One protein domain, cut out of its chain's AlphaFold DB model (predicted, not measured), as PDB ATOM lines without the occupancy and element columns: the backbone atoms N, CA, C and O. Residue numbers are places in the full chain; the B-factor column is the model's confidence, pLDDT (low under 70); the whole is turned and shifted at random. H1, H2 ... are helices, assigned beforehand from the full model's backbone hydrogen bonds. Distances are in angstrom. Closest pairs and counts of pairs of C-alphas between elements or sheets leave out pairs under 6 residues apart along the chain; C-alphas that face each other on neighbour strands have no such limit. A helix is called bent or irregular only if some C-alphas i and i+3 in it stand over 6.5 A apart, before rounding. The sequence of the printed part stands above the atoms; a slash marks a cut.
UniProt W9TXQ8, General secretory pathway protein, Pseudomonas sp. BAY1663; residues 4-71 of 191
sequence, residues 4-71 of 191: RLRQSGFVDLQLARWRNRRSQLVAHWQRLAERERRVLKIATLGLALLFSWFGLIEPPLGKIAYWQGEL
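Overview. This is residues 4 to 71 of the 191 residues of the protein "General secretory pathway protein" of Pseudomonas sp. BAY1663 (UniProt W9TXQ8). Two long helices, H2 and the somewhat shorter H1, make an open V, meeting at a corner where a two-residue link joins the end of H1 to the beginning of H2. The arms spread from that corner, and most of each stands free. The printed part has 68 residues, with H1 then H2 along the chain and no named strand; the class is all helix. It is extended, with a radius of gyration of the C-alphas of 20.8 A, and flat, spanning 53 by 48 by 9 A.

Arrangement. H2, residues 34 to 69, and H1, residues 4 to 31, are close but not clearly touching; their closest C-alphas, those of Arg 37 and Trp 29, are 7.8 A apart. They run opposite ways at a steep tilt of 52 degrees. Of the O i to N i+4 pairs, 29 of 32 in H2 and 22 of 24 in H1 are within hydrogen-bond range.

Along the chain. H2 is 51.9 A long, from C-alpha 34 at (6.771, -27.034, 12.453) to C-alpha 69 at (-14.886, -21.335, 59.231). It is neither bent nor irregular, but only just: C-alphas 57 and 60 are 6.2 A apart. H1 is 41.1 A long, from C-alpha 4 at (-16.256, -60.914, 33.557).

Size, cuts and confidence. The two C-alphas farthest apart, those of Arg 31 and Leu 71, are 56.2 A apart. The printed part has no cut, and the link from H1 to H2 is tight. Mean pLDDT of the printed part is 72.9, with residues 4 to 10 and 56 to 71 under 70.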
ATOM      1  N   ARG A   4     -17.598 -61.454  33.849       60.06
ATOM      2  CA  ARG A   4     -16.256 -60.914  33.557       60.06
ATOM      3  C   ARG A   4     -15.958 -60.822  32.052       60.06
ATOM      4  O   ARG A   4     -15.247 -59.913  31.641       60.06
ATOM      5  N   LEU A   5     -16.565 -61.691  31.238       59.38
ATOM      6  CA  LEU A   5     -16.472 -61.657  29.771       59.38
ATOM      7  C   LEU A   5     -17.263 -60.500  29.134       59.38
ATOM      8  O   LEU A   5     -16.959 -60.092  28.015       59.38
ATOM      9  N   ARG A   6     -18.281 -59.965  29.822       59.72
ATOM     10  CA  ARG A   6     -19.066 -58.822  29.336       59.72
ATOM     11  C   ARG A   6     -18.366 -57.498  29.648       59.72
ATOM     12  O   ARG A   6     -18.398 -56.598  28.816       59.72
ATOM     13  N   GLN A   7     -17.696 -57.390  30.799       62.59
ATOM     14  CA  GLN A   7     -16.950 -56.182  31.181       62.59
ATOM     15  C   GLN A   7     -15.738 -55.909  30.274       62.59
ATOM     16  O   GLN A   7     -15.564 -54.768  29.843       62.59
ATOM     17  N   SER A   8     -14.940 -56.929  29.931       62.97
ATOM     18  CA  SER A   8     -13.763 -56.753  29.059       62.97
ATOM     19  C   SER A   8     -14.139 -56.195  27.685       62.97
ATOM     20  O   SER A   8     -13.575 -55.189  27.265       62.97
ATOM     21  N   GLY A   9     -15.180 -56.740  27.044       69.25
ATOM     22  CA  GLY A   9     -15.628 -56.287  25.722       69.25
ATOM     23  C   GLY A   9     -16.000 -54.799  25.656       69.25
ATOM     24  O   GLY A   9     -15.739 -54.148  24.645       69.25
ATOM     25  N   PHE A  10     -16.543 -54.214  26.732       69.50
ATOM     26  CA  PHE A  10     -16.760 -52.762  26.796       69.50
ATOM     27  C   PHE A  10     -15.443 -51.982  26.867       69.50
ATOM     28  O   PHE A  10     -15.304 -50.970  26.179       69.50
ATOM     29  N   VAL A  11     -14.476 -52.447  27.663       73.19
ATOM     30  CA  VAL A  11     -13.147 -51.830  27.800       73.19
ATOM     31  C   VAL A  11     -12.378 -51.898  26.477       73.19
ATOM     32  O   VAL A  11     -11.886 -50.872  26.010       73.19
ATOM     33  N   ASP A  12     -12.358 -53.050  25.809       77.69
ATOM     34  CA  ASP A  12     -11.671 -53.235  24.524       77.69
ATOM     35  C   ASP A  12     -12.258 -52.337  23.421       77.69
ATOM     36  O   ASP A  12     -11.519 -51.679  22.682       77.69
ATOM     37  N   LEU A  13     -13.591 -52.215  23.353       76.94
ATOM     38  CA  LEU A  13     -14.268 -51.304  22.421       76.94
ATOM     39  C   LEU A  13     -14.010 -49.821  22.744       76.94
ATOM     40  O   LEU A  13     -13.881 -49.011  21.820       76.94
ATOM     41  N   GLN A  14     -13.903 -49.448  24.025       78.62
ATOM     42  CA  GLN A  14     -13.499 -48.097  24.446       78.62
ATOM     43  C   GLN A  14     -12.054 -47.805  24.011       78.62
ATOM     44  O   GLN A  14     -11.807 -46.794  23.348       78.62
ATOM     45  N   LEU A  15     -11.109 -48.708  24.303       75.19
ATOM     46  CA  LEU A  15      -9.697 -48.556  23.937       75.19
ATOM     47  C   LEU A  15      -9.502 -48.507  22.417       75.19
ATOM     48  O   LEU A  15      -8.761 -47.651  21.937       75.19
ATOM     49  N   ALA A  16     -10.191 -49.352  21.644       80.62
ATOM     50  CA  ALA A  16     -10.128 -49.332  20.181       80.62
ATOM     51  C   ALA A  16     -10.622 -47.992  19.602       80.62
ATOM     52  O   ALA A  16      -9.942 -47.375  18.774       80.62
ATOM     53  N   ARG A  17     -11.763 -47.483  20.090       77.38
ATOM     54  CA  ARG A  17     -12.299 -46.162  19.704       77.38
ATOM     55  C   ARG A  17     -11.349 -45.025  20.088       77.38
ATOM     56  O   ARG A  17     -11.128 -44.116  19.286       77.38
ATOM     57  N   TRP A  18     -10.749 -45.084  21.276       80.50
ATOM     58  CA  TRP A  18      -9.791 -44.082  21.751       80.50
ATOM     59  C   TRP A  18      -8.477 -44.114  20.958       80.50
ATOM     60  O   TRP A  18      -7.937 -43.062  20.615       80.50
ATOM     61  N   ARG A  19      -8.000 -45.308  20.577       82.44
ATOM     62  CA  ARG A  19      -6.803 -45.518  19.745       82.44
ATOM     63  C   ARG A  19      -6.990 -44.975  18.325       82.44
ATOM     64  O   ARG A  19      -6.082 -44.311  17.835       82.44
ATOM     65  N   ASN A  20      -8.169 -45.150  17.717       82.50
ATOM     66  CA  ASN A  20      -8.495 -44.544  16.416       82.50
ATOM     67  C   ASN A  20      -8.653 -43.016  16.480       82.50
ATOM     68  O   ASN A  20      -8.166 -42.315  15.596       82.50
ATOM     69  N   ARG A  21      -9.265 -42.463  17.538       81.25
ATOM     70  CA  ARG A  21      -9.279 -40.998  17.731       81.25
ATOM     71  C   ARG A  21      -7.861 -40.450  17.926       81.25
ATOM     72  O   ARG A  21      -7.519 -39.428  17.337       81.25
ATOM     73  N   ARG A  22      -7.008 -41.148  18.686       82.56
ATOM     74  CA  ARG A  22      -5.587 -40.796  18.852       82.56
ATOM     75  C   ARG A  22      -4.797 -40.861  17.545       82.56
ATOM     76  O   ARG A  22      -4.036 -39.935  17.292       82.56
ATOM     77  N   SER A  23      -4.958 -41.892  16.712       78.12
ATOM     78  CA  SER A  23      -4.220 -41.985  15.441       78.12
ATOM     79  C   SER A  23      -4.621 -40.882  14.459       78.12
ATOM     80  O   SER A  23      -3.743 -40.283  13.841       78.12
ATOM     81  N   GLN A  24      -5.909 -40.527  14.390       81.38
ATOM     82  CA  GLN A  24      -6.381 -39.366  13.625       81.38
ATOM     83  C   GLN A  24      -5.789 -38.054  14.167       81.38
ATOM     84  O   GLN A  24      -5.191 -37.297  13.405       81.38
ATOM     85  N   LEU A  25      -5.869 -37.811  15.481       79.50
ATOM     86  CA  LEU A  25      -5.278 -36.625  16.120       79.50
ATOM     87  C   LEU A  25      -3.768 -36.506  15.855       79.50
ATOM     88  O   LEU A  25      -3.293 -35.414  15.550       79.50
ATOM     89  N   VAL A  26      -3.024 -37.617  15.914       79.00
ATOM     90  CA  VAL A  26      -1.586 -37.664  15.596       79.00
ATOM     91  C   VAL A  26      -1.330 -37.399  14.111       79.00
ATOM     92  O   VAL A  26      -0.434 -36.620  13.797       79.00
ATOM     93  N   ALA A  27      -2.123 -37.964  13.196       79.31
ATOM     94  CA  ALA A  27      -1.985 -37.714  11.760       79.31
ATOM     95  C   ALA A  27      -2.264 -36.244  11.391       79.31
ATOM     96  O   ALA A  27      -1.556 -35.671  10.564       79.31
ATOM     97  N   HIS A  28      -3.239 -35.599  12.043       76.62
ATOM     98  CA  HIS A  28      -3.454 -34.156  11.912       76.62
ATOM     99  C   HIS A  28      -2.282 -33.354  12.508       76.62
ATOM    100  O   HIS A  28      -1.742 -32.486  11.826       76.62
ATOM    101  N   TRP A  29      -1.796 -33.695  13.709       70.62
ATOM    102  CA  TRP A  29      -0.597 -33.078  14.306       70.62
ATOM    103  C   TRP A  29       0.663 -33.209  13.435       70.62
ATOM    104  O   TRP A  29       1.485 -32.293  13.393       70.62
ATOM    105  N   GLN A  30       0.817 -34.327  12.722       74.25
ATOM    106  CA  GLN A  30       1.909 -34.559  11.773       74.25
ATOM    107  C   GLN A  30       1.754 -33.771  10.462       74.25
ATOM    108  O   GLN A  30       2.754 -33.553   9.780       74.25
ATOM    109  N   ARG A  31       0.545 -33.298  10.128       76.12
ATOM    110  CA  ARG A  31       0.296 -32.388   8.995       76.12
ATOM    111  C   ARG A  31       0.447 -30.910   9.357       76.12
ATOM    112  O   ARG A  31       0.789 -30.134   8.472       76.12
ATOM    113  N   LEU A  32       0.254 -30.525  10.624       71.94
ATOM    114  CA  LEU A  32       0.588 -29.172  11.090       71.94
ATOM    115  C   LEU A  32       2.084 -28.893  10.887       71.94
ATOM    116  O   LEU A  32       2.936 -29.737  11.200       71.94
ATOM    117  N   ALA A  33       2.392 -27.699  10.394       75.25
ATOM    118  CA  ALA A  33       3.738 -27.236  10.098       75.25
ATOM    119  C   ALA A  33       4.565 -27.051  11.380       75.25
ATOM    120  O   ALA A  33       4.050 -26.754  12.458       75.25
ATOM    121  N   GLU A  34       5.892 -27.148  11.278       73.19
ATOM    122  CA  GLU A  34       6.771 -27.034  12.453       73.19
ATOM    123  C   GLU A  34       6.672 -25.676  13.165       73.19
ATOM    124  O   GLU A  34       6.871 -25.586  14.377       73.19
ATOM    125  N   ARG A  35       6.308 -24.616  12.431       74.25
ATOM    126  CA  ARG A  35       6.001 -23.297  13.004       74.25
ATOM    127  C   ARG A  35       4.790 -23.373  13.940       74.25
ATOM    128  O   ARG A  35       4.895 -22.947  15.087       74.25
ATOM    129  N   GLU A  36       3.701 -23.992  13.493       82.00
ATOM    130  CA  GLU A  36       2.477 -24.193  14.279       82.00
ATOM    131  C   GLU A  36       2.739 -25.105  15.480       82.00
ATOM    132  O   GLU A  36       2.334 -24.783  16.592       82.00
ATOM    133  N   ARG A  37       3.515 -26.186  15.308       79.06
ATOM    134  CA  ARG A  37       3.925 -27.049  16.431       79.06
ATOM    135  C   ARG A  37       4.763 -26.307  17.474       79.06
ATOM    136  O   ARG A  37       4.663 -26.643  18.650       79.06
ATOM    137  N   ARG A  38       5.583 -25.320  17.089       83.12
ATOM    138  CA  ARG A  38       6.308 -24.468  18.054       83.12
ATOM    139  C   ARG A  38       5.364 -23.521  18.793       83.12
ATOM    140  O   ARG A  38       5.459 -23.453  20.013       83.12
ATOM    141  N   VAL A  39       4.425 -22.875  18.097       87.06
ATOM    142  CA  VAL A  39       3.389 -22.038  18.735       87.06
ATOM    143  C   VAL A  39       2.538 -22.867  19.700       87.06
ATOM    144  O   VAL A  39       2.389 -22.479  20.852       87.06
ATOM    145  N   LEU A  40       2.067 -24.047  19.284       87.12
ATOM    146  CA  LEU A  40       1.311 -24.963  20.143       87.12
ATOM    147  C   LEU A  40       2.134 -25.446  21.339       87.12
ATOM    148  O   LEU A  40       1.615 -25.429  22.447       87.12
ATOM    149  N   LYS A  41       3.414 -25.810  21.162       87.38
ATOM    150  CA  LYS A  41       4.302 -26.157  22.288       87.38
ATOM    151  C   LYS A  41       4.405 -25.010  23.294       87.38
ATOM    152  O   LYS A  41       4.183 -25.247  24.476       87.38
ATOM    153  N   ILE A  42       4.682 -23.787  22.834       93.75
ATOM    154  CA  ILE A  42       4.784 -22.596  23.693       93.75
ATOM    155  C   ILE A  42       3.448 -22.316  24.392       93.75
ATOM    156  O   ILE A  42       3.438 -22.109  25.601       93.75
ATOM    157  N   ALA A  43       2.322 -22.398  23.678       93.19
ATOM    158  CA  ALA A  43       0.990 -22.228  24.253       93.19
ATOM    159  C   ALA A  43       0.672 -23.303  25.305       93.19
ATOM    160  O   ALA A  43       0.213 -22.966  26.390       93.19
ATOM    161  N   THR A  44       0.974 -24.581  25.046       92.81
ATOM    162  CA  THR A  44       0.790 -25.655  26.040       92.81
ATOM    163  C   THR A  44       1.736 -25.532  27.228       92.81
ATOM    164  O   THR A  44       1.338 -25.874  28.333       92.81
ATOM    165  N   LEU A  45       2.957 -25.019  27.036       95.56
ATOM    166  CA  LEU A  45       3.917 -24.804  28.120       95.56
ATOM    167  C   LEU A  45       3.507 -23.608  28.986       95.56
ATOM    168  O   LEU A  45       3.528 -23.713  30.204       95.56
ATOM    169  N   GLY A  46       3.072 -22.505  28.369       95.25
ATOM    170  CA  GLY A  46       2.517 -21.344  29.062       95.25
ATOM    171  C   GLY A  46       1.211 -21.671  29.787       95.25
ATOM    172  O   GLY A  46       1.031 -21.253  30.922       95.25
ATOM    173  N   LEU A  47       0.339 -22.489  29.185       94.38
ATOM    174  CA  LEU A  47      -0.882 -22.975  29.830       94.38
ATOM    175  C   LEU A  47      -0.567 -23.942  30.980       94.38
ATOM    176  O   LEU A  47      -1.157 -23.814  32.044       94.38
ATOM    177  N   ALA A  48       0.384 -24.866  30.816       92.69
ATOM    178  CA  ALA A  48       0.821 -25.756  31.893       92.69
ATOM    179  C   ALA A  48       1.508 -24.989  33.034       92.69
ATOM    180  O   ALA A  48       1.285 -25.309  34.197       92.69
ATOM    181  N   LEU A  49       2.285 -23.948  32.722       93.06
ATOM    182  CA  LEU A  49       2.866 -23.042  33.711       93.06
ATOM    183  C   LEU A  49       1.774 -22.235  34.427       93.06
ATOM    184  O   LEU A  49       1.817 -22.139  35.645       93.06
ATOM    185  N   LEU A  50       0.767 -21.734  33.705       89.50
ATOM    186  CA  LEU A  50      -0.384 -21.027  34.275       89.50
ATOM    187  C   LEU A  50      -1.239 -21.939  35.168       89.50
ATOM    188  O   LEU A  50      -1.646 -21.513  36.241       89.50
ATOM    189  N   PHE A  51      -1.470 -23.195  34.777       86.75
ATOM    190  CA  PHE A  51      -2.164 -24.187  35.607       86.75
ATOM    191  C   PHE A  51      -1.321 -24.644  36.806       86.75
ATOM    192  O   PHE A  51      -1.874 -24.861  37.877       86.75
ATOM    193  N   SER A  52       0.003 -24.752  36.663       85.19
ATOM    194  CA  SER A  52       0.922 -25.032  37.779       85.19
ATOM    195  C   SER A  52       0.964 -23.866  38.775       85.19
ATOM    196  O   SER A  52       0.929 -24.074  39.980       85.19
ATOM    197  N   TRP A  53       0.950 -22.631  38.269       78.88
ATOM    198  CA  TRP A  53       0.848 -21.390  39.038       78.88
ATOM    199  C   TRP A  53      -0.495 -21.299  39.775       78.88
ATOM    200  O   TRP A  53      -0.517 -21.128  40.991       78.88
ATOM    201  N   PHE A  54      -1.613 -21.517  39.078       81.25
ATOM    202  CA  PHE A  54      -2.955 -21.538  39.668       81.25
ATOM    203  C   PHE A  54      -3.096 -22.657  40.715       81.25
ATOM    204  O   PHE A  54      -3.525 -22.404  41.835       81.25
ATOM    205  N   GLY A  55      -2.603 -23.861  40.410       75.69
ATOM    206  CA  GLY A  55      -2.544 -25.004  41.327       75.69
ATOM    207  C   GLY A  55      -1.555 -24.861  42.495       75.69
ATOM    208  O   GLY A  55      -1.600 -25.679  43.410       75.69
ATOM    209  N   LEU A  56      -0.700 -23.831  42.504       67.31
ATOM    210  CA  LEU A  56       0.097 -23.404  43.664       67.31
ATOM    211  C   LEU A  56      -0.567 -22.258  44.453       67.31
ATOM    212  O   LEU A  56      -0.233 -22.058  45.620       67.31
ATOM    213  N   ILE A  57      -1.511 -21.530  43.846       60.31
ATOM    214  CA  ILE A  57      -2.172 -20.342  44.413       60.31
ATOM    215  C   ILE A  57      -3.577 -20.643  44.969       60.31
ATOM    216  O   ILE A  57      -3.991 -20.016  45.942       60.31
ATOM    217  N   GLU A  58      -4.286 -21.649  44.458       51.38
ATOM    218  CA  GLU A  58      -5.505 -22.175  45.091       51.38
ATOM    219  C   GLU A  58      -5.292 -22.977  46.394       51.38
ATOM    220  O   GLU A  58      -6.116 -22.811  47.295       51.38
ATOM    221  N   PRO A  59      -4.247 -23.814  46.603       54.81
ATOM    222  CA  PRO A  59      -4.090 -24.540  47.869       54.81
ATOM    223  C   PRO A  59      -4.005 -23.676  49.144       54.81
ATOM    224  O   PRO A  59      -4.528 -24.141  50.163       54.81
ATOM    225  N   PRO A  60      -3.426 -22.452  49.169       52.50
ATOM    226  CA  PRO A  60      -3.621 -21.563  50.309       52.50
ATOM    227  C   PRO A  60      -5.061 -21.045  50.383       52.50
ATOM    228  O   PRO A  60      -5.608 -21.054  51.475       52.50
ATOM    229  N   LEU A  61      -5.718 -20.669  49.279       48.62
ATOM    230  CA  LEU A  61      -7.105 -20.167  49.296       48.62
ATOM    231  C   LEU A  61      -8.116 -21.205  49.807       48.62
ATOM    232  O   LEU A  61      -8.941 -20.875  50.653       48.62
ATOM    233  N   GLY A  62      -8.022 -22.465  49.373       52.44
ATOM    234  CA  GLY A  62      -8.887 -23.545  49.862       52.44
ATOM    235  C   GLY A  62      -8.674 -23.844  51.350       52.44
ATOM    236  O   GLY A  62      -9.637 -24.032  52.091       52.44
ATOM    237  N   LYS A  63      -7.417 -23.809  51.820       52.03
ATOM    238  CA  LYS A  63      -7.120 -23.897  53.257       52.03
ATOM    239  C   LYS A  63      -7.574 -22.657  54.018       52.03
ATOM    240  O   LYS A  63      -8.066 -22.816  55.123       52.03
ATOM    241  N   ILE A  64      -7.446 -21.458  53.458       50.53
ATOM    242  CA  ILE A  64      -7.912 -20.215  54.081       50.53
ATOM    243  C   ILE A  64      -9.434 -20.228  54.198       50.53
ATOM    244  O   ILE A  64      -9.915 -19.873  55.257       50.53
ATOM    245  N   ALA A  65     -10.184 -20.695  53.197       52.78
ATOM    246  CA  ALA A  65     -11.641 -20.806  53.280       52.78
ATOM    247  C   ALA A  65     -12.091 -21.825  54.341       52.78
ATOM    248  O   ALA A  65     -12.969 -21.519  55.142       52.78
ATOM    249  N   TYR A  66     -11.453 -23.003  54.392       45.34
ATOM    250  CA  TYR A  66     -11.706 -24.002  55.439       45.34
ATOM    251  C   TYR A  66     -11.367 -23.426  56.820       45.34
ATOM    252  O   TYR A  66     -12.243 -23.264  57.657       45.34
ATOM    253  N   TRP A  67     -10.133 -22.960  57.015       48.19
ATOM    254  CA  TRP A  67      -9.719 -22.335  58.267       48.19
ATOM    255  C   TRP A  67     -10.400 -20.989  58.552       48.19
ATOM    256  O   TRP A  67     -10.228 -20.518  59.658       48.19
ATOM    257  N   GLN A  68     -11.173 -20.376  57.642       48.25
ATOM    258  CA  GLN A  68     -12.022 -19.195  57.893       48.25
ATOM    259  C   GLN A  68     -13.401 -19.559  58.452       48.25
ATOM    260  O   GLN A  68     -14.025 -18.697  59.065       48.25
ATOM    261  N   GLY A  69     -13.864 -20.807  58.318       51.50
ATOM    262  CA  GLY A  69     -14.886 -21.335  59.231       51.50
ATOM    263  C   GLY A  69     -14.367 -21.332  60.672       51.50
ATOM    264  O   GLY A  69     -15.083 -20.939  61.594       51.50
ATOM    265  N   GLU A  70     -13.078 -21.652  60.805       46.22
ATOM    266  CA  GLU A  70     -12.317 -21.802  62.043       46.22
ATOM    267  C   GLU A  70     -11.397 -20.589  62.397       46.22
ATOM    268  O   GLU A  70     -10.478 -20.764  63.191       46.22
ATOM    269  N   LEU A  71     -11.590 -19.356  61.865       40.84
ATOM    270  CA  LEU A  71     -10.742 -18.170  62.194       40.84
ATOM    271  C   LEU A  71     -11.369 -16.869  62.734       40.84
ATOM    272  O   LEU A  71     -10.636 -16.216  63.481       40.84
TER     273      LEU A  71